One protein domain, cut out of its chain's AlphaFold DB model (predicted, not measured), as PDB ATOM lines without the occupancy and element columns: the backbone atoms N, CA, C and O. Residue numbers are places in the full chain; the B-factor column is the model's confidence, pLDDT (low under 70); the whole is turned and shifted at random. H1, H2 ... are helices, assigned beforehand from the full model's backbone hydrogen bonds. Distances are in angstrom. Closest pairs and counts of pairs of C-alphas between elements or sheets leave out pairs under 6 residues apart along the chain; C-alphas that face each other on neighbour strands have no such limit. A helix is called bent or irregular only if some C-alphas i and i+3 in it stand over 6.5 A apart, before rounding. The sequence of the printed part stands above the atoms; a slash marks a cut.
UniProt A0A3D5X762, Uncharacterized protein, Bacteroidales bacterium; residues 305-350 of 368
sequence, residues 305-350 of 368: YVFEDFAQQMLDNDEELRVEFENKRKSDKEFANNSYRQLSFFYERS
ATOM      1  N   TYR A 305      -5.038 -27.015 -52.322       90.44
ATOM      2  CA  TYR A 305      -5.578 -26.550 -53.610       90.44
ATOM      3  C   TYR A 305      -5.803 -27.672 -54.638       90.44
ATOM      4  O   TYR A 305      -6.520 -27.464 -55.606       90.44
ATOM      5  N   VAL A 306      -5.163 -28.835 -54.465       90.50
ATOM      6  CA  VAL A 306      -5.374 -30.013 -55.329       90.50
ATOM      7  C   VAL A 306      -6.418 -30.942 -54.715       90.50
ATOM      8  O   VAL A 306      -7.183 -31.582 -55.428       90.50
ATOM      9  N   PHE A 307      -6.420 -31.056 -53.387       95.44
ATOM     10  CA  PHE A 307      -7.215 -32.047 -52.674       95.44
ATOM     11  C   PHE A 307      -8.660 -31.604 -52.423       95.44
ATOM     12  O   PHE A 307      -9.526 -32.460 -52.278       95.44
ATOM     13  N   GLU A 308      -8.940 -30.300 -52.385       95.38
ATOM     14  CA  GLU A 308     -10.281 -29.772 -52.101       95.38
ATOM     15  C   GLU A 308     -11.343 -30.275 -53.090       95.38
ATOM     16  O   GLU A 308     -12.392 -30.752 -52.659       95.38
ATOM     17  N   ASP A 309     -11.037 -30.302 -54.392       95.88
ATOM     18  CA  ASP A 309     -11.945 -30.850 -55.409       95.88
ATOM     19  C   ASP A 309     -12.259 -32.336 -55.159       95.88
ATOM     20  O   ASP A 309     -13.389 -32.789 -55.348       95.88
ATOM     21  N   PHE A 310     -11.274 -33.109 -54.690       95.31
ATOM     22  CA  PHE A 310     -11.476 -34.514 -54.333       95.31
ATOM     23  C   PHE A 310     -12.279 -34.662 -53.035       95.31
ATOM     24  O   PHE A 310     -13.159 -35.514 -52.958       95.31
ATOM     25  N   ALA A 311     -12.038 -33.818 -52.028       95.81
ATOM     26  CA  ALA A 311     -12.823 -33.798 -50.796       95.81
ATOM     27  C   ALA A 311     -14.304 -33.478 -51.068       95.81
ATOM     28  O   ALA A 311     -15.188 -34.111 -50.487       95.81
ATOM     29  N   GLN A 312     -14.586 -32.566 -52.004       96.12
ATOM     30  CA  GLN A 312     -15.951 -32.295 -52.455       96.12
ATOM     31  C   GLN A 312     -16.581 -33.531 -53.110       96.12
ATOM     32  O   GLN A 312     -17.703 -33.899 -52.769       96.12
ATOM     33  N   GLN A 313     -15.844 -34.237 -53.974       96.06
ATOM     34  CA  GLN A 313     -16.315 -35.503 -54.547       96.06
ATOM     35  C   GLN A 313     -16.574 -36.569 -53.477       96.06
ATOM     36  O   GLN A 313     -17.520 -37.343 -53.610       96.06
ATOM     37  N   MET A 314     -15.761 -36.632 -52.418       96.06
ATOM     38  CA  MET A 314     -16.000 -37.550 -51.300       96.06
ATOM     39  C   MET A 314     -17.331 -37.241 -50.608       96.06
ATOM     40  O   MET A 314     -18.106 -38.161 -50.377       96.06
ATOM     41  N   LEU A 315     -17.636 -35.965 -50.345       95.88
ATOM     42  CA  LEU A 315     -18.935 -35.565 -49.795       95.88
ATOM     43  C   LEU A 315     -20.085 -35.931 -50.737       95.88
ATOM     44  O   LEU A 315     -21.073 -36.519 -50.310       95.88
ATOM     45  N   ASP A 316     -19.973 -35.591 -52.020       96.12
ATOM     46  CA  ASP A 316     -21.029 -35.808 -53.019       96.12
ATOM     47  C   ASP A 316     -21.416 -37.284 -53.164       96.12
ATOM     48  O   ASP A 316     -22.585 -37.583 -53.408       96.12
ATOM     49  N   ASN A 317     -20.466 -38.192 -52.932       96.06
ATOM     50  CA  ASN A 317     -20.658 -39.631 -53.085       96.06
ATOM     51  C   ASN A 317     -20.917 -40.391 -51.768       96.06
ATOM     52  O   ASN A 317     -21.265 -41.570 -51.834       96.06
ATOM     53  N   ASP A 318     -20.766 -39.758 -50.599       96.31
ATOM     54  CA  ASP A 318     -20.898 -40.407 -49.285       96.31
ATOM     55  C   ASP A 318     -21.706 -39.538 -48.298       96.31
ATOM     56  O   ASP A 318     -21.217 -38.569 -47.708       96.31
ATOM     57  N   GLU A 319     -22.985 -39.891 -48.121       96.38
ATOM     58  CA  GLU A 319     -23.897 -39.186 -47.209       96.38
ATOM     59  C   GLU A 319     -23.520 -39.380 -45.732       96.38
ATOM     60  O   GLU A 319     -23.674 -38.451 -44.940       96.38
ATOM     61  N   GLU A 320     -22.993 -40.547 -45.346       96.62
ATOM     62  CA  GLU A 320     -22.576 -40.788 -43.958       96.62
ATOM     63  C   GLU A 320     -21.380 -39.903 -43.602       96.62
ATOM     64  O   GLU A 320     -21.378 -39.247 -42.555       96.62
ATOM     65  N   LEU A 321     -20.413 -39.795 -44.518       96.19
ATOM     66  CA  LEU A 321     -19.268 -38.903 -44.373       96.19
ATOM     67  C   LEU A 321     -19.692 -37.435 -44.260       96.19
ATOM     68  O   LEU A 321     -19.149 -36.691 -43.437       96.19
ATOM     69  N   ARG A 322     -20.677 -37.010 -45.063       96.69
ATOM     70  CA  ARG A 322     -21.246 -35.655 -44.996       96.69
ATOM     71  C   ARG A 322     -21.839 -35.375 -43.618       96.69
ATOM     72  O   ARG A 322     -21.552 -34.331 -43.029       96.69
ATOM     73  N   VAL A 323     -22.632 -36.303 -43.087       97.06
ATOM     74  CA  VAL A 323     -23.230 -36.173 -41.751       97.06
ATOM     75  C   VAL A 323     -22.151 -36.133 -40.664       97.06
ATOM     76  O   VAL A 323     -22.221 -35.282 -39.774       97.06
ATOM     77  N   GLU A 324     -21.135 -36.998 -40.737       96.81
ATOM     78  CA  GLU A 324     -20.017 -37.021 -39.785       96.81
ATOM     79  C   GLU A 324     -19.260 -35.682 -39.775       96.81
ATOM     80  O   GLU A 324     -19.057 -35.087 -38.709       96.81
ATOM     81  N   PHE A 325     -18.904 -35.169 -40.957       97.56
ATOM     82  CA  PHE A 325     -18.209 -33.892 -41.114       97.56
ATOM     83  C   PHE A 325     -19.011 -32.726 -40.527       97.56
ATOM     84  O   PHE A 325     -18.483 -31.938 -39.736       97.56
ATOM     85  N   GLU A 326     -20.298 -32.625 -40.863       96.94
ATOM     86  CA  GLU A 326     -21.175 -31.555 -40.378       96.94
ATOM     87  C   GLU A 326     -21.388 -31.615 -38.864       96.94
ATOM     88  O   GLU A 326     -21.401 -30.579 -38.193       96.94
ATOM     89  N   ASN A 327     -21.513 -32.818 -38.303       97.50
ATOM     90  CA  ASN A 327     -21.619 -33.003 -36.860       97.50
ATOM     91  C   ASN A 327     -20.342 -32.557 -36.150       97.50
ATOM     92  O   ASN A 327     -20.429 -31.806 -35.176       97.50
ATOM     93  N   LYS A 328     -19.163 -32.940 -36.661       97.25
ATOM     94  CA  LYS A 328     -17.883 -32.488 -36.101       97.25
ATOM     95  C   LYS A 328     -17.713 -30.974 -36.232       97.25
ATOM     96  O   LYS A 328     -17.312 -30.320 -35.277       97.25
ATOM     97  N   ARG A 329     -18.094 -30.387 -37.370       96.62
ATOM     98  CA  ARG A 329     -18.068 -28.930 -37.582       96.62
ATOM     99  C   ARG A 329     -18.978 -28.169 -36.615       96.62
ATOM    100  O   ARG A 329     -18.646 -27.059 -36.217       96.62
ATOM    101  N   LYS A 330     -20.111 -28.747 -36.209       97.12
ATOM    102  CA  LYS A 330     -21.016 -28.136 -35.220       97.12
ATOM    103  C   LYS A 330     -20.523 -28.289 -33.779       97.12
ATOM    104  O   LYS A 330     -20.738 -27.380 -32.979       97.12
ATOM    105  N   SER A 331     -19.910 -29.423 -33.437       97.00
ATOM    106  CA  SER A 331     -19.514 -29.743 -32.059       97.00
ATOM    107  C   SER A 331     -18.121 -29.237 -31.672       97.00
ATOM    108  O   SER A 331     -17.874 -29.003 -30.491       97.00
ATOM    109  N   ASP A 332     -17.230 -29.012 -32.641       97.06
ATOM    110  CA  ASP A 332     -15.823 -28.666 -32.421       97.06
ATOM    111  C   ASP A 332     -15.472 -27.313 -33.068       97.06
ATOM    112  O   ASP A 332     -15.277 -27.192 -34.281       97.06
ATOM    113  N   LYS A 333     -15.386 -26.266 -32.234       96.75
ATOM    114  CA  LYS A 333     -15.087 -24.894 -32.682       96.75
ATOM    115  C   LYS A 333     -13.677 -24.738 -33.252       96.75
ATOM    116  O   LYS A 333     -13.483 -23.888 -34.119       96.75
ATOM    117  N   GLU A 334     -12.693 -25.494 -32.768       96.12
ATOM    118  CA  GLU A 334     -11.333 -25.413 -33.315       96.12
ATOM    119  C   GLU A 334     -11.282 -26.018 -34.715       96.12
ATOM    120  O   GLU A 334     -10.662 -25.455 -35.616       96.12
ATOM    121  N   PHE A 335     -11.969 -27.144 -34.909       97.31
ATOM    122  CA  PHE A 335     -12.121 -27.773 -36.214       97.31
ATOM    123  C   PHE A 335     -12.882 -26.870 -37.195       97.31
ATOM    124  O   PHE A 335     -12.412 -26.628 -38.307       97.31
ATOM    125  N   ALA A 336     -14.011 -26.296 -36.769       96.62
ATOM    126  CA  ALA A 336     -14.838 -25.420 -37.604       96.62
ATOM    127  C   ALA A 336     -14.100 -24.171 -38.115       96.62
ATOM    128  O   ALA A 336     -14.378 -23.698 -39.215       96.62
ATOM    129  N   ASN A 337     -13.142 -23.658 -37.339       97.00
ATOM    130  CA  ASN A 337     -12.371 -22.461 -37.676       97.00
ATOM    131  C   ASN A 337     -11.018 -22.759 -38.350       97.00
ATOM    132  O   ASN A 337     -10.237 -21.838 -38.579       97.00
ATOM    133  N   ASN A 338     -10.714 -24.022 -38.667       97.44
ATOM    134  CA  ASN A 338      -9.441 -24.418 -39.267       97.44
ATOM    135  C   ASN A 338      -9.663 -25.217 -40.562       97.44
ATOM    136  O   ASN A 338      -9.962 -26.412 -40.532       97.44
ATOM    137  N   SER A 339      -9.483 -24.555 -41.710       95.38
ATOM    138  CA  SER A 339      -9.689 -25.153 -43.040       95.38
ATOM    139  C   SER A 339      -8.772 -26.348 -43.304       95.38
ATOM    140  O   SER A 339      -9.205 -27.353 -43.863       95.38
ATOM    141  N   TYR A 340      -7.518 -26.289 -42.850       94.88
ATOM    142  CA  TYR A 340      -6.581 -27.396 -43.018       94.88
ATOM    143  C   TYR A 340      -7.009 -28.632 -42.216       94.88
ATOM    144  O   TYR A 340      -6.932 -29.747 -42.730       94.88
ATOM    145  N   ARG A 341      -7.507 -28.459 -40.981       95.50
ATOM    146  CA  ARG A 341      -8.071 -29.568 -40.187       95.50
ATOM    147  C   ARG A 341      -9.315 -30.162 -40.854       95.50
ATOM    148  O   ARG A 341      -9.456 -31.380 -40.862       95.50
ATOM    149  N   GLN A 342     -10.166 -29.333 -41.457       96.50
ATOM    150  CA  GLN A 342     -11.331 -29.804 -42.216       96.50
ATOM    151  C   GLN A 342     -10.932 -30.633 -43.438       96.50
ATOM    152  O   GLN A 342     -11.451 -31.727 -43.618       96.50
ATOM    153  N   LEU A 343      -9.961 -30.182 -44.235       96.56
ATOM    154  CA  LEU A 343      -9.454 -30.983 -45.354       96.56
ATOM    155  C   LEU A 343      -8.714 -32.245 -44.882       96.56
ATOM    156  O   LEU A 343      -8.830 -33.295 -45.510       96.56
ATOM    157  N   SER A 344      -8.017 -32.178 -43.744       94.25
ATOM    158  CA  SER A 344      -7.348 -33.343 -43.145       94.25
ATOM    159  C   SER A 344      -8.341 -34.443 -42.766       94.25
ATOM    160  O   SER A 344      -8.045 -35.611 -42.984       94.25
ATOM    161  N   PHE A 345      -9.538 -34.084 -42.289       95.69
ATOM    162  CA  PHE A 345     -10.604 -35.044 -41.986       95.69
ATOM    163  C   PHE A 345     -10.988 -35.900 -43.203       95.69
ATOM    164  O   PHE A 345     -11.167 -37.114 -43.066       95.69
ATOM    165  N   PHE A 346     -11.070 -35.287 -44.389       96.31
ATOM    166  CA  PHE A 346     -11.314 -36.002 -45.642       96.31
ATOM    167  C   PHE A 346     -10.086 -36.793 -46.082       96.31
ATOM    168  O   PHE A 346     -10.208 -37.953 -46.465       96.31
ATOM    169  N   TYR A 347      -8.892 -36.206 -45.979       94.56
ATOM    170  CA  TYR A 347      -7.654 -36.888 -46.352       94.56
ATOM    171  C   TYR A 347      -7.447 -38.181 -45.562       94.56
ATOM    172  O   TYR A 347      -7.161 -39.208 -46.169       94.56
ATOM    173  N   GLU A 348      -7.682 -38.163 -44.249       92.44
ATOM    174  CA  GLU A 348      -7.583 -39.326 -43.352       92.44
ATOM    175  C   GLU A 348      -8.568 -40.456 -43.686       92.44
ATOM    176  O   GLU A 348      -8.322 -41.610 -43.341       92.44
ATOM    177  N   ARG A 349      -9.660 -40.145 -44.391       92.62
ATOM    178  CA  ARG A 349     -10.667 -41.111 -44.868       92.62
ATOM    179  C   ARG A 349     -10.508 -41.447 -46.353       92.62
ATOM    180  O   ARG A 349     -11.271 -42.241 -46.895       92.62
ATOM    181  N   SER A 350      -9.529 -40.845 -47.025       92.88
ATOM    182  CA  SER A 350      -9.282 -41.047 -48.449       92.88
ATOM    183  C   SER A 350      -8.452 -42.314 -48.705       92.88
ATOM    184  O   SER A 350      -7.670 -42.737 -47.848       92.88
TER     185      SER A 350
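What this domain is: This is residues 305 to 350 of the 368 residues of an uncharacterized protein of Bacteroidales bacterium (UniProt A0A3D5X762). Two long helices, H1 and H2, meet near their ends as an L; the short H3 turns the chain at the far end of H2, and H4 folds back between the two arms of the L to pack on H1. The printed part has 46 residues with four named helices, in the order H1, H2, H3, H4, and no named strand: the class is all helix. It is compact, with a radius of gyration of the C-alphas of 10.0 A, and its C-alphas span 24 by 23 by 14 A.

How they stand to each other: Start with H1, residues 305 to 317, which touches H4, residues 339 to 347; their closest C-alphas, of Ala 311 and Phe 346, are 5.8 A apart. These two run the same way at a steep tilt of 58 degrees. H2, residues 319 to 331, and H1 only just touch, with 3 pairs of C-alphas within 8 A, and only at the corner, closest at C-alphas 315 and 322, 5.3 A. H2 and H4 are close but not clearly touching: the closest C-alphas, of Phe 325 and Phe 345, are 7.7 A apart. H3, residues 333 to 336, touches H2 only at the corner, closest at C-alphas 336 and 329, 4.8 A. H3 and H4 only just touch, with 3 pairs of C-alphas within 8 A, only at the corner, closest at C-alphas 335 and 341, 6.0 A. H1 and H3 are apart. Every O i to N i+4 pair is within hydrogen-bond range in H2, 7 of 9 in H1 and 4 of 5 in H4; H3 is too short for one, and its one O i to N i+3 pair is not within range.

Where its parts are: Find C-alpha 305 at (-5.578, -26.550, -53.610); from there H1 runs 20.0 A to C-alpha 317. It is only just irregular: C-alphas 306 and 309 are 6.6 A apart. H2 runs 18.4 A to C-alpha 331 at (-19.514, -29.743, -32.059). H4 runs 12.4 A from C-alpha 339 to C-alpha 347 at (-7.654, -36.888, -46.352).

The domain as a whole: Look to Val 306 and Ser 331 for the two C-alphas farthest apart, 27.2 A. The printed part has no cut, and its three links are tight. The mean pLDDT of the printed part is 95.8, and no printed residue is under 70.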